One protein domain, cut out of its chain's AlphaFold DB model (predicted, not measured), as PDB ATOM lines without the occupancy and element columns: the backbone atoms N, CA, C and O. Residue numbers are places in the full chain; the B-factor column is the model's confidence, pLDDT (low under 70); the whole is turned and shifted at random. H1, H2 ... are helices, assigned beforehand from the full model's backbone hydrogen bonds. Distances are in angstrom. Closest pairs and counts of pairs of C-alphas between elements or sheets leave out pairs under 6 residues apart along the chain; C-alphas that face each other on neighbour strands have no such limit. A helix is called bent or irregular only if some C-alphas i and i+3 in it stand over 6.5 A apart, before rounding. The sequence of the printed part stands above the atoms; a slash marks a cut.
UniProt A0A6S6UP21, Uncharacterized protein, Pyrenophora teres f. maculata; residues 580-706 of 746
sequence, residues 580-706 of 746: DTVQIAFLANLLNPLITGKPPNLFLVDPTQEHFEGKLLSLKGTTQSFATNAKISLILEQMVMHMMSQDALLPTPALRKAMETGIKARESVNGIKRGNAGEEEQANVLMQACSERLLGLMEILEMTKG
ATOM      1  N   ASP A 580     182.258 163.069 133.563       77.62
ATOM      2  CA  ASP A 580     181.223 164.040 133.962       77.62
ATOM      3  C   ASP A 580     180.115 163.417 134.821       77.62
ATOM      4  O   ASP A 580     179.745 163.938 135.874       77.62
ATOM      5  N   THR A 581     179.669 162.220 134.429       71.44
ATOM      6  CA  THR A 581     178.641 161.439 135.134       71.44
ATOM      7  C   THR A 581     179.026 161.081 136.570       71.44
ATOM      8  O   THR A 581     178.157 160.918 137.423       71.44
ATOM      9  N   VAL A 582     180.324 160.973 136.861       80.81
ATOM     10  CA  VAL A 582     180.851 160.632 138.188       80.81
ATOM     11  C   VAL A 582     181.217 161.887 138.971       80.81
ATOM     12  O   VAL A 582     181.044 161.914 140.189       80.81
ATOM     13  N   GLN A 583     181.704 162.935 138.297       86.81
ATOM     14  CA  GLN A 583     182.237 164.134 138.941       86.81
ATOM     15  C   GLN A 583     181.204 164.800 139.854       86.81
ATOM     16  O   GLN A 583     181.484 165.049 141.029       86.81
ATOM     17  N   ILE A 584     179.998 165.055 139.346       88.06
ATOM     18  CA  ILE A 584     178.961 165.736 140.128       88.06
ATOM     19  C   ILE A 584     178.434 164.880 141.285       88.06
ATOM     20  O   ILE A 584     178.143 165.402 142.363       88.06
ATOM     21  N   ALA A 585     178.358 163.562 141.090       87.81
ATOM     22  CA  ALA A 585     177.922 162.624 142.114       87.81
ATOM     23  C   ALA A 585     178.955 162.499 143.242       87.81
ATOM     24  O   ALA A 585     178.596 162.532 144.422       87.81
ATOM     25  N   PHE A 586     180.240 162.465 142.888       88.19
ATOM     26  CA  PHE A 586     181.350 162.512 143.835       88.19
ATOM     27  C   PHE A 586     181.337 163.811 144.660       88.19
ATOM     28  O   PHE A 586     181.405 163.761 145.889       88.19
ATOM     29  N   LEU A 587     181.169 164.968 144.004       89.81
ATOM     30  CA  LEU A 587     181.050 166.266 144.681       89.81
ATOM     31  C   LEU A 587     179.846 166.317 145.631       89.81
ATOM     32  O   LEU A 587     179.968 166.790 146.757       89.81
ATOM     33  N   ALA A 588     178.689 165.791 145.227       89.62
ATOM     34  CA  ALA A 588     177.527 165.737 146.110       89.62
ATOM     35  C   ALA A 588     177.764 164.841 147.334       89.62
ATOM     36  O   ALA A 588     177.348 165.191 148.439       89.62
ATOM     37  N   ASN A 589     178.469 163.719 147.167       87.69
ATOM     38  CA  ASN A 589     178.817 162.849 148.284       87.69
ATOM     39  C   ASN A 589     179.798 163.516 149.266       87.69
ATOM     40  O   ASN A 589     179.625 163.341 150.474       87.69
ATOM     41  N   LEU A 590     180.753 164.333 148.792       89.06
ATOM     42  CA  LEU A 590     181.657 165.127 149.649       89.06
ATOM     43  C   LEU A 590     180.908 166.042 150.635       89.06
ATOM     44  O   LEU A 590     181.452 166.403 151.677       89.06
ATOM     45  N   LEU A 591     179.658 166.412 150.340       90.31
ATOM     46  CA  LEU A 591     178.849 167.244 151.230       90.31
ATOM     47  C   LEU A 591     178.321 166.475 152.446       90.31
ATOM     48  O   LEU A 591     178.179 167.082 153.506       90.31
ATOM     49  N   ASN A 592     178.042 165.171 152.319       88.44
ATOM     50  CA  ASN A 592     177.368 164.349 153.339       88.44
ATOM     51  C   ASN A 592     177.918 164.505 154.773       88.44
ATOM     52  O   ASN A 592     177.115 164.700 155.685       88.44
ATOM     53  N   PRO A 593     179.239 164.443 155.018       87.44
ATOM     54  CA  PRO A 593     179.787 164.578 156.371       87.44
ATOM     55  C   PRO A 593     179.755 166.017 156.903       87.44
ATOM     56  O   PRO A 593     179.885 166.228 158.109       87.44
ATOM     57  N   LEU A 594     179.573 167.012 156.031       89.38
ATOM     58  CA  LEU A 594     179.628 168.431 156.387       89.38
ATOM     59  C   LEU A 594     178.249 169.007 156.750       89.38
ATOM     60  O   LEU A 594     178.179 170.053 157.396       89.38
ATOM     61  N   ILE A 595     177.150 168.341 156.374       90.12
ATOM     62  CA  ILE A 595     175.770 168.857 156.474       90.12
ATOM     63  C   ILE A 595     174.851 167.943 157.309       90.12
ATOM     64  O   ILE A 595     175.110 166.759 157.483       90.12
ATOM     65  N   THR A 596     173.743 168.482 157.837       77.69
ATOM     66  CA  THR A 596     172.725 167.683 158.567       77.69
ATOM     67  C   THR A 596     171.674 167.061 157.631       77.69
ATOM     68  O   THR A 596     170.941 166.156 158.025       77.69
ATOM     69  N   GLY A 597     171.562 167.560 156.395       73.31
ATOM     70  CA  GLY A 597     170.640 167.051 155.375       73.31
ATOM     71  C   GLY A 597     171.254 165.937 154.529       73.31
ATOM     72  O   GLY A 597     172.452 165.701 154.579       73.31
ATOM     73  N   LYS A 598     170.438 165.263 153.714       75.88
ATOM     74  CA  LYS A 598     170.954 164.379 152.661       75.88
ATOM     75  C   LYS A 598     170.734 165.046 151.307       75.88
ATOM     76  O   LYS A 598     169.577 165.347 150.990       75.88
ATOM     77  N   PRO A 599     171.796 165.295 150.523       81.25
ATOM     78  CA  PRO A 599     171.630 165.740 149.157       81.25
ATOM     79  C   PRO A 599     170.959 164.614 148.350       81.25
ATOM     80  O   PRO A 599     170.931 163.456 148.789       81.25
ATOM     81  N   PRO A 600     170.366 164.922 147.184       83.75
ATOM     82  CA  PRO A 600     169.923 163.887 146.259       83.75
ATOM     83  C   PRO A 600     171.065 162.908 145.973       83.75
ATOM     84  O   PRO A 600     172.212 163.326 145.822       83.75
ATOM     85  N   ASN A 601     170.756 161.614 145.882       85.25
ATOM     86  CA  ASN A 601     171.745 160.641 145.445       85.25
ATOM     87  C   ASN A 601     171.948 160.792 143.932       85.25
ATOM     88  O   ASN A 601     171.224 160.191 143.137       85.25
ATOM     89  N   LEU A 602     172.928 161.614 143.557       86.50
ATOM     90  CA  LEU A 602     173.250 161.914 142.163       86.50
ATOM     91  C   LEU A 602     173.946 160.749 141.434       86.50
ATOM     92  O   LEU A 602     174.224 160.866 140.250       86.50
ATOM     93  N   PHE A 603     174.177 159.604 142.094       82.75
ATOM     94  CA  PHE A 603     174.533 158.354 141.400       82.75
ATOM     95  C   PHE A 603     173.316 157.654 140.784       82.75
ATOM     96  O   PHE A 603     173.479 156.754 139.965       82.75
ATOM     97  N   LEU A 604     172.100 158.017 141.209       84.75
ATOM     98  CA  LEU A 604     170.848 157.401 140.756       84.75
ATOM     99  C   LEU A 604     169.979 158.348 139.925       84.75
ATOM    100  O   LEU A 604     169.018 157.898 139.304       84.75
ATOM    101  N   VAL A 605     170.258 159.651 139.971       85.31
ATOM    102  CA  VAL A 605     169.426 160.693 139.365       85.31
ATOM    103  C   VAL A 605     170.319 161.735 138.713       85.31
ATOM    104  O   VAL A 605     171.249 162.227 139.353       85.31
ATOM    105  N   ASP A 606     169.983 162.118 137.484       84.38
ATOM    106  CA  ASP A 606     170.695 163.175 136.776       84.38
ATOM    107  C   ASP A 606     170.556 164.527 137.505       84.38
ATOM    108  O   ASP A 606     169.486 164.870 138.033       84.38
ATOM    109  N   PRO A 607     171.636 165.322 137.567       88.25
ATOM    110  CA  PRO A 607     171.601 166.634 138.192       88.25
ATOM    111  C   PRO A 607     170.700 167.580 137.386       88.25
ATOM    112  O   PRO A 607     170.756 167.642 136.162       88.25
ATOM    113  N   THR A 608     169.864 168.356 138.075       90.88
ATOM    114  CA  THR A 608     168.945 169.316 137.444       90.88
ATOM    115  C   THR A 608     169.023 170.647 138.166       90.88
ATOM    116  O   THR A 608     169.386 170.706 139.342       90.88
ATOM    117  N   GLN A 609     168.626 171.726 137.494       93.31
ATOM    118  CA  GLN A 609     168.567 173.050 138.108       93.31
ATOM    119  C   GLN A 609     167.686 173.081 139.372       93.31
ATOM    120  O   GLN A 609     168.067 173.697 140.367       93.31
ATOM    121  N   GLU A 610     166.562 172.357 139.395       91.50
ATOM    122  CA  GLU A 610     165.683 172.277 140.573       91.50
ATOM    123  C   GLU A 610     166.393 171.691 141.802       91.50
ATOM    124  O   GLU A 610     166.152 172.121 142.935       91.50
ATOM    125  N   HIS A 611     167.309 170.734 141.600       91.62
ATOM    126  CA  HIS A 611     168.133 170.206 142.687       91.62
ATOM    127  C   HIS A 611     169.015 171.299 143.304       91.62
ATOM    128  O   HIS A 611     169.129 171.370 144.532       91.62
ATOM    129  N   PHE A 612     169.583 172.186 142.483       90.75
ATOM    130  CA  PHE A 612     170.396 173.308 142.953       90.75
ATOM    131  C   PHE A 612     169.568 174.348 143.699       90.75
ATOM    132  O   PHE A 612     169.928 174.722 144.816       90.75
ATOM    133  N   GLU A 613     168.439 174.755 143.121       93.25
ATOM    134  CA  GLU A 613     167.555 175.773 143.692       93.25
ATOM    135  C   GLU A 613     166.933 175.336 145.024       93.25
ATOM    136  O   GLU A 613     166.883 176.111 145.981       93.25
ATOM    137  N   GLY A 614     166.451 174.092 145.094       88.00
ATOM    138  CA  GLY A 614     165.670 173.613 146.231       88.00
ATOM    139  C   GLY A 614     166.484 172.931 147.329       88.00
ATOM    140  O   GLY A 614     166.092 172.997 148.496       88.00
ATOM    141  N   LYS A 615     167.579 172.243 146.977       87.94
ATOM    142  CA  LYS A 615     168.227 171.277 147.885       87.94
ATOM    143  C   LYS A 615     169.727 171.477 148.086       87.94
ATOM    144  O   LYS A 615     170.187 171.150 149.174       87.94
ATOM    145  N   LEU A 616     170.478 171.954 147.088       91.62
ATOM    146  CA  LEU A 616     171.947 172.019 147.169       91.62
ATOM    147  C   LEU A 616     172.470 173.405 147.562       91.62
ATOM    148  O   LEU A 616     173.221 173.520 148.525       91.62
ATOM    149  N   LEU A 617     172.073 174.481 146.870       92.94
ATOM    150  CA  LEU A 617     172.656 175.811 147.116       92.94
ATOM    151  C   LEU A 617     172.349 176.348 148.515       92.94
ATOM    152  O   LEU A 617     173.138 177.117 149.065       92.94
ATOM    153  N   SER A 618     171.234 175.918 149.106       90.50
ATOM    154  CA  SER A 618     170.802 176.274 150.459       90.50
ATOM    155  C   SER A 618     171.538 175.518 151.571       90.50
ATOM    156  O   SER A 618     171.321 175.818 152.747       90.50
ATOM    157  N   LEU A 619     172.402 174.553 151.234       91.00
ATOM    158  CA  LEU A 619     173.120 173.748 152.218       91.00
ATOM    159  C   LEU A 619     174.075 174.596 153.066       91.00
ATOM    160  O   LEU A 619     174.775 175.489 152.579       91.00
ATOM    161  N   LYS A 620     174.102 174.267 154.359       91.56
ATOM    162  CA  LYS A 620     174.914 174.896 155.402       91.56
ATOM    163  C   LYS A 620     175.550 173.816 156.275       91.56
ATOM    164  O   LYS A 620     174.969 172.742 156.446       91.56
ATOM    165  N   GLY A 621     176.719 174.127 156.831       89.50
ATOM    166  CA  GLY A 621     177.437 173.241 157.737       89.50
ATOM    167  C   GLY A 621     176.645 172.868 158.990       89.50
ATOM    168  O   GLY A 621     175.857 173.662 159.508       89.50
ATOM    169  N   THR A 622     176.894 171.660 159.500       87.00
ATOM    170  CA  THR A 622     176.399 171.191 160.811       87.00
ATOM    171  C   THR A 622     176.927 172.047 161.966       87.00
ATOM    172  O   THR A 622     176.276 172.178 163.003       87.00
ATOM    173  N   THR A 623     178.113 172.630 161.789       87.12
ATOM    174  CA  THR A 623     178.846 173.396 162.794       87.12
ATOM    175  C   THR A 623     178.876 174.892 162.459       87.12
ATOM    176  O   THR A 623     178.589 175.324 161.342       87.12
ATOM    177  N   GLN A 624     179.258 175.707 163.447       91.56
ATOM    178  CA  GLN A 624     179.523 177.142 163.271       91.56
ATOM    179  C   GLN A 624     180.945 177.424 162.741       91.56
ATOM    180  O   GLN A 624     181.387 178.563 162.797       91.56
ATOM    181  N   SER A 625     181.662 176.398 162.262       92.25
ATOM    182  CA  SER A 625     183.031 176.491 161.734       92.25
ATOM    183  C   SER A 625     183.062 177.209 160.393       92.25
ATOM    184  O   SER A 625     182.254 176.899 159.505       92.25
ATOM    185  N   PHE A 626     184.026 178.114 160.228       94.00
ATOM    186  CA  PHE A 626     184.329 178.687 158.922       94.00
ATOM    187  C   PHE A 626     184.889 177.620 157.983       94.00
ATOM    188  O   PHE A 626     184.391 177.507 156.867       94.00
ATOM    189  N   ALA A 627     185.803 176.758 158.447       91.81
ATOM    190  CA  ALA A 627     186.375 175.670 157.645       91.81
ATOM    191  C   ALA A 627     185.300 174.756 157.039       91.81
ATOM    192  O   ALA A 627     185.265 174.528 155.830       91.81
ATOM    193  N   THR A 628     184.336 174.303 157.845       92.81
ATOM    194  CA  THR A 628     183.252 173.424 157.363       92.81
ATOM    195  C   THR A 628     182.391 174.115 156.296       92.81
ATOM    196  O   THR A 628     182.068 173.516 155.270       92.81
ATOM    197  N   ASN A 629     182.028 175.387 156.502       94.50
ATOM    198  CA  ASN A 629     181.183 176.130 155.557       94.50
ATOM    199  C   ASN A 629     181.951 176.588 154.304       94.50
ATOM    200  O   ASN A 629     181.360 176.647 153.221       94.50
ATOM    201  N   ALA A 630     183.258 176.830 154.414       94.75
ATOM    202  CA  ALA A 630     184.147 177.087 153.287       94.75
ATOM    203  C   ALA A 630     184.264 175.849 152.390       94.75
ATOM    204  O   ALA A 630     184.026 175.956 151.190       94.75
ATOM    205  N   LYS A 631     184.512 174.662 152.969       94.19
ATOM    206  CA  LYS A 631     184.542 173.384 152.232       94.19
ATOM    207  C   LYS A 631     183.233 173.143 151.468       94.19
ATOM    208  O   LYS A 631     183.270 172.851 150.278       94.19
ATOM    209  N   ILE A 632     182.077 173.351 152.112       94.44
ATOM    210  CA  ILE A 632     180.762 173.260 151.444       94.44
ATOM    211  C   ILE A 632     180.664 174.248 150.278       94.44
ATOM    212  O   ILE A 632     180.213 173.874 149.198       94.44
ATOM    213  N   SER A 633     181.074 175.502 150.483       95.06
ATOM    214  CA  SER A 633     180.999 176.535 149.443       95.06
ATOM    215  C   SER A 633     181.875 176.179 148.240       95.06
ATOM    216  O   SER A 633     181.387 176.232 147.115       95.06
ATOM    217  N   LEU A 634     183.106 175.714 148.475       94.75
ATOM    218  CA  LEU A 634     184.024 175.253 147.429       94.75
ATOM    219  C   LEU A 634     183.446 174.081 146.628       94.75
ATOM    220  O   LEU A 634     183.517 174.081 145.402       94.75
ATOM    221  N   ILE A 635     182.839 173.100 147.301       94.31
ATOM    222  CA  ILE A 635     182.196 171.965 146.627       94.31
ATOM    223  C   ILE A 635     181.027 172.449 145.757       94.31
ATOM    224  O   ILE A 635     180.938 172.077 144.588       94.31
ATOM    225  N   LEU A 636     180.154 173.308 146.297       94.38
ATOM    226  CA  LEU A 636     179.024 173.870 145.550       94.38
ATOM    227  C   LEU A 636     179.486 174.711 144.353       94.38
ATOM    228  O   LEU A 636     178.860 174.647 143.299       94.38
ATOM    229  N   GLU A 637     180.582 175.457 144.488       94.00
ATOM    230  CA  GLU A 637     181.208 176.196 143.388       94.00
ATOM    231  C   GLU A 637     181.637 175.260 142.256       94.00
ATOM    232  O   GLU A 637     181.247 175.482 141.110       94.00
ATOM    233  N   GLN A 638     182.347 174.169 142.566       92.81
ATOM    234  CA  GLN A 638     182.721 173.172 141.555       92.81
ATOM    235  C   GLN A 638     181.495 172.535 140.890       92.81
ATOM    236  O   GLN A 638     181.483 172.334 139.677       92.81
ATOM    237  N   MET A 639     180.439 172.252 141.659       92.56
ATOM    238  CA  MET A 639     179.192 171.705 141.118       92.56
ATOM    239  C   MET A 639     178.490 172.689 140.170       92.56
ATOM    240  O   MET A 639     177.998 172.276 139.122       92.56
ATOM    241  N   VAL A 640     178.451 173.983 140.512       92.50
ATOM    242  CA  VAL A 640     177.888 175.031 139.643       92.50
ATOM    243  C   VAL A 640     178.717 175.163 138.370       92.50
ATOM    244  O   VAL A 640     178.143 175.130 137.286       92.50
ATOM    245  N   MET A 641     180.048 175.238 138.472       90.88
ATOM    246  CA  MET A 641     180.929 175.309 137.299       90.88
ATOM    247  C   MET A 641     180.756 174.100 136.376       90.88
ATOM    248  O   MET A 641     180.654 174.272 135.162       90.88
ATOM    249  N   HIS A 642     180.651 172.895 136.940       88.06
ATOM    250  CA  HIS A 642     180.388 171.683 136.172       88.06
ATOM    251  C   HIS A 642     179.048 171.771 135.424       88.06
ATOM    252  O   HIS A 642     179.004 171.592 134.210       88.06
ATOM    253  N   MET A 643     177.961 172.143 136.107       88.69
ATOM    254  CA  MET A 643     176.650 172.300 135.463       88.69
ATOM    255  C   MET A 643     176.630 173.403 134.398       88.69
ATOM    256  O   MET A 643     175.964 173.253 133.377       88.69
ATOM    257  N   MET A 644     177.361 174.501 134.613       88.88
ATOM    258  CA  MET A 644     177.509 175.564 133.615       88.88
ATOM    259  C   MET A 644     178.256 175.078 132.375       88.88
ATOM    260  O   MET A 644     177.854 175.425 131.273       88.88
ATOM    261  N   SER A 645     179.308 174.267 132.536       85.81
ATOM    262  CA  SER A 645     180.052 173.711 131.396       85.81
ATOM    263  C   SER A 645     179.216 172.768 130.525       85.81
ATOM    264  O   SER A 645     179.495 172.622 129.346       85.81
ATOM    265  N   GLN A 646     178.161 172.182 131.094       84.50
ATOM    266  CA  GLN A 646     177.227 171.289 130.405       84.50
ATOM    267  C   GLN A 646     175.961 172.018 129.912       84.50
ATOM    268  O   GLN A 646     174.966 171.368 129.594       84.50
ATOM    269  N   ASP A 647     175.947 173.360 129.930       85.88
ATOM    270  CA  ASP A 647     174.783 174.205 129.606       85.88
ATOM    271  C   ASP A 647     173.492 173.817 130.368       85.88
ATOM    272  O   ASP A 647     172.366 174.038 129.915       85.88
ATOM    273  N   ALA A 648     173.644 173.249 131.571       88.12
ATOM    274  CA  ALA A 648     172.551 172.678 132.358       88.12
ATOM    275  C   ALA A 648     171.908 173.673 133.350       88.12
ATOM    276  O   ALA A 648     171.010 173.296 134.110       88.12
ATOM    277  N   LEU A 649     172.353 174.937 133.365       90.81
ATOM    278  CA  LEU A 649     171.795 176.009 134.198       90.81
ATOM    279  C   LEU A 649     171.264 177.160 133.348       90.81
ATOM    280  O   LEU A 649     171.940 177.683 132.466       90.81
ATOM    281  N   LEU A 650     170.060 177.616 133.685       90.94
ATOM    282  CA  LEU A 650     169.447 178.818 133.141       90.94
ATOM    283  C   LEU A 650     169.408 179.906 134.221       90.94
ATOM    284  O   LEU A 650     169.045 179.612 135.365       90.94
ATOM    285  N   PRO A 651     169.696 181.174 133.874       90.06
ATOM    286  CA  PRO A 651     169.589 182.277 134.814       90.06
ATOM    287  C   PRO A 651     168.113 182.514 135.144       90.06
ATOM    288  O   PRO A 651     167.363 183.090 134.360       90.06
ATOM    289  N   THR A 652     167.664 182.005 136.287       92.38
ATOM    290  CA  THR A 652     166.311 182.238 136.795       92.38
ATOM    291  C   THR A 652     166.381 183.069 138.077       92.38
ATOM    292  O   THR A 652     167.336 182.952 138.856       92.38
ATOM    293  N   PRO A 653     165.338 183.863 138.386       91.94
ATOM    294  CA  PRO A 653     165.247 184.542 139.676       91.94
ATOM    295  C   PRO A 653     165.269 183.571 140.866       91.94
ATOM    296  O   PRO A 653     165.715 183.937 141.954       91.94
ATOM    297  N   ALA A 654     164.784 182.339 140.669       94.12
ATOM    298  CA  ALA A 654     164.811 181.285 141.676       94.12
ATOM    299  C   ALA A 654     166.248 180.828 141.970       94.12
ATOM    300  O   ALA A 654     166.633 180.796 143.141       94.12
ATOM    301  N   LEU A 655     167.057 180.596 140.931       94.12
ATOM    302  CA  LEU A 655     168.473 180.253 141.046       94.12
ATOM    303  C   LEU A 655     169.273 181.343 141.754       94.12
ATOM    304  O   LEU A 655     169.936 181.055 142.755       94.12
ATOM    305  N   ARG A 656     169.134 182.605 141.322       94.69
ATOM    306  CA  ARG A 656     169.785 183.743 141.990       94.69
ATOM    307  C   ARG A 656     169.407 183.816 143.467       94.69
ATOM    308  O   ARG A 656     170.271 183.928 144.335       94.69
ATOM    309  N   LYS A 657     168.111 183.722 143.772       95.38
ATOM    310  CA  LYS A 657     167.623 183.785 145.154       95.38
ATOM    311  C   LYS A 657     168.165 182.635 146.001       95.38
ATOM    312  O   LYS A 657     168.550 182.873 147.147       95.38
ATOM    313  N   ALA A 658     168.175 181.411 145.473       95.50
ATOM    314  CA  ALA A 658     168.706 180.242 146.166       95.50
ATOM    315  C   ALA A 658     170.199 180.412 146.473       95.50
ATOM    316  O   ALA A 658     170.614 180.203 147.616       95.50
ATOM    317  N   MET A 659     170.977 180.881 145.494       95.31
ATOM    318  CA  MET A 659     172.405 181.155 145.643       95.31
ATOM    319  C   MET A 659     172.678 182.225 146.707       95.31
ATOM    320  O   MET A 659     173.399 181.960 147.669       95.31
ATOM    321  N   GLU A 660     172.048 183.400 146.605       96.06
ATOM    322  CA  GLU A 660     172.230 184.491 147.574       96.06
ATOM    323  C   GLU A 660     171.796 184.096 148.991       96.06
ATOM    324  O   GLU A 660     172.424 184.492 149.974       96.06
ATOM    325  N   THR A 661     170.703 183.339 149.115       95.56
ATOM    326  CA  THR A 661     170.204 182.883 150.421       95.56
ATOM    327  C   THR A 661     171.162 181.870 151.042       95.56
ATOM    328  O   THR A 661     171.453 181.961 152.235       95.56
ATOM    329  N   GLY A 662     171.681 180.937 150.241       94.81
ATOM    330  CA  GLY A 662     172.667 179.950 150.669       94.81
ATOM    331  C   GLY A 662     173.988 180.574 151.114       94.81
ATOM    332  O   GLY A 662     174.484 180.245 152.190       94.81
ATOM    333  N   ILE A 663     174.509 181.526 150.332       95.56
ATOM    334  CA  ILE A 663     175.711 182.305 150.672       95.56
ATOM    335  C   ILE A 663     175.528 182.990 152.027       95.56
ATOM    336  O   ILE A 663     176.284 182.724 152.960       95.56
ATOM    337  N   LYS A 664     174.445 183.762 152.195       95.94
ATOM    338  CA  LYS A 664     174.142 184.444 153.466       95.94
ATOM    339  C   LYS A 664     174.032 183.464 154.636       95.94
ATOM    340  O   LYS A 664     174.465 183.765 155.746       95.94
ATOM    341  N   ALA A 665     173.444 182.288 154.412       93.62
ATOM    342  CA  ALA A 665     173.318 181.271 155.449       93.62
ATOM    343  C   ALA A 665     174.686 180.730 155.896       93.62
ATOM    344  O   ALA A 665     174.887 180.550 157.104       93.62
ATOM    345  N   ARG A 666     175.622 180.511 154.966       94.38
ATOM    346  CA  ARG A 666     176.987 180.046 155.264       94.38
ATOM    347  C   ARG A 666     177.855 181.142 155.887       94.38
ATOM    348  O   ARG A 666     178.497 180.874 156.891       94.38
ATOM    349  N   GLU A 667     177.768 182.379 155.405       94.38
ATOM    350  CA  GLU A 667     178.509 183.528 155.957       94.38
ATOM    351  C   GLU A 667     178.016 183.980 157.339       94.38
ATOM    352  O   GLU A 667     178.747 184.621 158.084       94.38
ATOM    353  N   SER A 668     176.783 183.630 157.725       92.94
ATOM    354  CA  SER A 668     176.233 183.973 159.048       92.94
ATOM    355  C   SER A 668     176.847 183.207 160.231       92.94
ATOM    356  O   SER A 668     176.385 183.379 161.361       92.94
ATOM    357  N   VAL A 669     177.803 182.302 159.994       92.62
ATOM    358  CA  VAL A 669     178.461 181.551 161.070       92.62
ATOM    359  C   VAL A 669     179.486 182.411 161.804       92.62
ATOM    360  O   VAL A 669     180.028 183.361 161.254       92.62
ATOM    361  N   ASN A 670     179.744 182.077 163.069       88.81
ATOM    362  CA  ASN A 670     180.605 182.883 163.945       88.81
ATOM    363  C   ASN A 670     182.048 182.355 164.067       88.81
ATOM    364  O   ASN A 670     182.828 182.925 164.830       88.81
ATOM    365  N   GLY A 671     182.380 181.253 163.391       87.50
ATOM    366  CA  GLY A 671     183.636 180.528 163.569       87.50
ATOM    367  C   GLY A 671     183.695 179.736 164.876       87.50
ATOM    368  O   GLY A 671     182.869 179.901 165.787       87.50
ATOM    369  N   ILE A 672     184.697 178.864 164.992       85.56
ATOM    370  CA  ILE A 672     184.972 178.123 166.232       85.56
ATOM    371  C   ILE A 672     186.316 178.573 166.811       85.56
ATOM    372  O   ILE A 672     187.345 178.524 166.159       85.56
ATOM    373  N   LYS A 673     186.322 178.970 168.091       73.19
ATOM    374  CA  LYS A 673     187.536 179.438 168.797       73.19
ATOM    375  C   LYS A 673     188.470 178.318 169.282       73.19
ATOM    376  O   LYS A 673     189.505 178.598 169.873       73.19
ATOM    377  N   ARG A 674     188.054 177.058 169.151       65.81
ATOM    378  CA  ARG A 674     188.793 175.857 169.570       65.81
ATOM    379  C   ARG A 674     189.109 175.031 168.327       65.81
ATOM    380  O   ARG A 674     188.176 174.607 167.656       65.81
ATOM    381  N   GLY A 675     190.387 174.779 168.075       69.81
ATOM    382  CA  GLY A 675     190.869 174.096 166.874       69.81
ATOM    383  C   GLY A 675     192.034 174.861 166.253       69.81
ATOM    384  O   GLY A 675     192.639 175.697 166.926       69.81
ATOM    385  N   ASN A 676     192.325 174.574 164.987       77.62
ATOM    386  CA  ASN A 676     193.314 175.303 164.204       77.62
ATOM    387  C   ASN A 676     192.768 176.707 163.871       77.62
ATOM    388  O   ASN A 676     191.865 176.856 163.048       77.62
ATOM    389  N   ALA A 677     193.265 177.727 164.575       82.88
ATOM    390  CA  ALA A 677     192.805 179.103 164.406       82.88
ATOM    391  C   ALA A 677     193.265 179.710 163.070       82.88
ATOM    392  O   ALA A 677     192.515 180.497 162.494       82.88
ATOM    393  N   GLY A 678     194.448 179.317 162.575       83.62
ATOM    394  CA  GLY A 678     194.945 179.721 161.260       83.62
ATOM    395  C   GLY A 678     194.036 179.217 160.140       83.62
ATOM    396  O   GLY A 678     193.612 179.999 159.287       83.62
ATOM    397  N   GLU A 679     193.625 177.946 160.203       87.88
ATOM    398  CA  GLU A 679     192.683 177.377 159.231       87.88
ATOM    399  C   GLU A 679     191.318 178.082 159.269       87.88
ATOM    400  O   GLU A 679     190.743 178.348 158.216       87.88
ATOM    401  N   GLU A 680     190.773 178.399 160.449       90.75
ATOM    402  CA  GLU A 680     189.467 179.071 160.551       90.75
ATOM    403  C   GLU A 680     189.479 180.481 159.938       90.75
ATOM    404  O   GLU A 680     188.522 180.849 159.252       90.75
ATOM    405  N   GLU A 681     190.550 181.254 160.137       88.62
ATOM    406  CA  GLU A 681     190.683 182.589 159.538       88.62
ATOM    407  C   GLU A 681     190.827 182.498 158.013       88.62
ATOM    408  O   GLU A 681     190.081 183.129 157.259       88.62
ATOM    409  N   GLN A 682     191.718 181.628 157.545       89.19
ATOM    410  CA  GLN A 682     191.939 181.388 156.123       89.19
ATOM    411  C   GLN A 682     190.675 180.861 155.426       89.19
ATOM    412  O   GLN A 682     190.329 181.290 154.322       89.19
ATOM    413  N   ALA A 683     189.936 179.965 156.080       90.81
ATOM    414  CA  ALA A 683     188.674 179.450 155.576       90.81
ATOM    415  C   ALA A 683     187.593 180.533 155.485       90.81
ATOM    416  O   ALA A 683     186.795 180.508 154.548       90.81
ATOM    417  N   ASN A 684     187.560 181.493 156.413       92.19
ATOM    418  CA  ASN A 684     186.640 182.626 156.337       92.19
ATOM    419  C   ASN A 684     186.916 183.477 155.086       92.19
ATOM    420  O   ASN A 684     185.993 183.760 154.318       92.19
ATOM    421  N   VAL A 685     188.189 183.799 154.826       90.62
ATOM    422  CA  VAL A 685     188.607 184.522 153.611       90.62
ATOM    423  C   VAL A 685     188.231 183.736 152.351       90.62
ATOM    424  O   VAL A 685     187.625 184.283 151.425       90.62
ATOM    425  N   LEU A 686     188.516 182.432 152.321       89.44
ATOM    426  CA  LEU A 686     188.179 181.571 151.185       89.44
ATOM    427  C   LEU A 686     186.673 181.446 150.949       89.44
ATOM    428  O   LEU A 686     186.238 181.423 149.796       89.44
ATOM    429  N   MET A 687     185.873 181.384 152.012       92.75
ATOM    430  CA  MET A 687     184.415 181.325 151.925       92.75
ATOM    431  C   MET A 687     183.837 182.606 151.311       92.75
ATOM    432  O   MET A 687     182.942 182.525 150.469       92.75
ATOM    433  N   GLN A 688     184.366 183.774 151.684       90.25
ATOM    434  CA  GLN A 688     183.963 185.055 151.096       90.25
ATOM    435  C   GLN A 688     184.361 185.128 149.617       90.25
ATOM    436  O   GLN A 688     183.519 185.407 148.765       90.25
ATOM    437  N   ALA A 689     185.602 184.759 149.284       89.12
ATOM    438  CA  ALA A 689     186.069 184.731 147.898       89.12
ATOM    439  C   ALA A 689     185.254 183.753 147.025       89.12
ATOM    440  O   ALA A 689     184.941 184.044 145.872       89.12
ATOM    441  N   CYS A 690     184.879 182.593 147.571       90.38
ATOM    442  CA  CYS A 690     183.984 181.637 146.914       90.38
ATOM    443  C   CYS A 690     182.590 182.231 146.675       90.38
ATOM    444  O   CYS A 690     182.014 182.063 145.600       90.38
ATOM    445  N   SER A 691     182.064 182.972 147.649       91.00
ATOM    446  CA  SER A 691     180.769 183.644 147.531       91.00
ATOM    447  C   SER A 691     180.773 184.698 146.423       91.00
ATOM    448  O   SER A 691     179.841 184.737 145.618       91.00
ATOM    449  N   GLU A 692     181.845 185.487 146.313       90.50
ATOM    450  CA  GLU A 692     182.038 186.435 145.210       90.50
ATOM    451  C   GLU A 692     182.107 185.727 143.849       90.50
ATOM    452  O   GLU A 692     181.407 186.126 142.917       90.50
ATOM    453  N   ARG A 693     182.873 184.631 143.735       92.38
ATOM    454  CA  ARG A 693     182.965 183.850 142.487       92.38
ATOM    455  C   ARG A 693     181.630 183.235 142.080       92.38
ATOM    456  O   ARG A 693     181.267 183.319 140.913       92.38
ATOM    457  N   LEU A 694     180.876 182.664 143.019       89.19
ATOM    458  CA  LEU A 694     179.539 182.121 142.756       89.19
ATOM    459  C   LEU A 694     178.585 183.192 142.210       89.19
ATOM    460  O   LEU A 694     177.888 182.950 141.225       89.19
ATOM    461  N   LEU A 695     178.579 184.385 142.812       91.25
ATOM    462  CA  LEU A 695     177.767 185.500 142.320       91.25
ATOM    463  C   LEU A 695     178.236 185.980 140.939       91.25
ATOM    464  O   LEU A 695     177.393 186.226 140.079       91.25
ATOM    465  N   GLY A 696     179.548 186.029 140.697       85.81
ATOM    466  CA  GLY A 696     180.111 186.325 139.377       85.81
ATOM    467  C   GLY A 696     179.703 185.301 138.313       85.81
ATOM    468  O   GLY A 696     179.301 185.676 137.216       85.81
ATOM    469  N   LEU A 697     179.705 184.003 138.643       87.88
ATOM    470  CA  LEU A 697     179.203 182.942 137.761       87.88
ATOM    471  C   LEU A 697     177.713 183.128 137.431       87.88
ATOM    472  O   LEU A 697     177.307 182.939 136.283       87.88
ATOM    473  N   MET A 698     176.901 183.549 138.405       89.12
ATOM    474  CA  MET A 698     175.491 183.880 138.177       89.12
ATOM    475  C   MET A 698     175.322 185.094 137.250       89.12
ATOM    476  O   MET A 698     174.453 185.085 136.378       89.12
ATOM    477  N   GLU A 699     176.150 186.129 137.405       87.50
ATOM    478  CA  GLU A 699     176.146 187.298 136.514       87.50
ATOM    479  C   GLU A 699     176.554 186.920 135.084       87.50
ATOM    480  O   GLU A 699     175.898 187.344 134.132       87.50
ATOM    481  N   ILE A 700     177.563 186.057 134.920       85.38
ATOM    482  CA  ILE A 700     177.951 185.511 133.612       85.38
ATOM    483  C   ILE A 700     176.769 184.770 132.970       85.38
ATOM    484  O   ILE A 700     176.470 185.001 131.796       85.38
ATOM    485  N   LEU A 701     176.053 183.927 133.726       84.81
ATOM    486  CA  LEU A 701     174.858 183.238 133.219       84.81
ATOM    487  C   LEU A 701     173.787 184.223 132.729       84.81
ATOM    488  O   LEU A 701     173.226 184.029 131.651       84.81
ATOM    489  N   GLU A 702     173.522 185.300 133.463       85.31
ATOM    490  CA  GLU A 702     172.547 186.327 133.065       85.31
ATOM    491  C   GLU A 702     172.975 187.092 131.808       85.31
ATOM    492  O   GLU A 702     172.175 187.274 130.882       85.31
ATOM    493  N   MET A 703     174.257 187.459 131.726       79.75
ATOM    494  CA  MET A 703     174.824 188.132 130.557       79.75
ATOM    495  C   MET A 703     174.706 187.273 129.296       79.75
ATOM    496  O   MET A 703     174.343 187.790 128.240       79.75
ATOM    497  N   THR A 704     174.929 185.957 129.397       73.50
ATOM    498  CA  THR A 704     174.815 185.049 128.239       73.50
ATOM    499  C   THR A 704     173.399 184.942 127.665       73.50
ATOM    500  O   THR A 704     173.247 184.554 126.508       73.50
ATOM    501  N   LYS A 705     172.361 185.339 128.416       67.31
ATOM    502  CA  LYS A 705     170.976 185.444 127.923       67.31
ATOM    503  C   LYS A 705     170.537 186.870 127.567       67.31
ATOM    504  O   LYS A 705     169.382 187.065 127.190       67.31
ATOM    505  N   GLY A 706     171.430 187.858 127.649       57.66
ATOM    506  CA  GLY A 706     171.117 189.253 127.333       57.66
ATOM    507  C   GLY A 706     170.312 189.984 128.415       57.66
ATOM    508  O   GLY A 706     169.731 191.034 128.135       57.66
TER     509      GLY A 706
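AT A GLANCE: This is residues 580 to 706 of the 746 residues of an uncharacterized protein of Pyrenophora teres f. maculata (UniProt A0A6S6UP21). Five helices make two layers: H5, the longest, H3 and H1 side by side in a row, with H4 and short H2 covering one side. H3, H4 and H5 form an up-and-down bundle, each running against the one before. The 127 printed residues, all helix in class, hold H1 to H5 in chain order and no named strand; they are compact, radius of gyration of the C-alphas 14.3 A, spans 44 by 33 by 21 A.

IN THESE COORDINATES: Find C-alpha 677 at (192.805, 179.103, 164.406); H5 runs 40.8 A to C-alpha 704 at (174.815, 185.049, 128.239). H3 is residues 626 to 645, 28.3 A; H4, 653 to 667, 21.0 A; H1, 580 to 591, 17.7 A; H2, 609 to 616, 9.7 A. H1 and H2 are only just irregular: C-alphas 581 and 584 are 6.6 A apart, 613 and 616 6.7 A.

HOW THE PARTS SIT: Look at Ala 630 and Met 687, closest C-alphas of H3 and H5, 4.5 A; these touch at a shallow 24 degrees, the same way. H4 forms hairpins with H3, Asn 629 to Arg 666 closest C-alphas, 5.7 A, and H5, Ile 663 to Ser 691, 6.1 A. H1 touches H3, Ile 584 to Met 639 closest C-alphas, 6.1 A; H2 touches H4, Glu 613 to Ala 658, 5.2 A. H3, H4 and H5 have every O i to N i+4 pair within hydrogen-bond range, H1 5 of 8, H2 3 of 4.

THE WHOLE: C-alphas 674 and 706 are farthest apart, 47.7 A. The printed part has no cut; the H1 to H2 link is long. Residues 674 to 675 and 705 to 706 have pLDDT under 70.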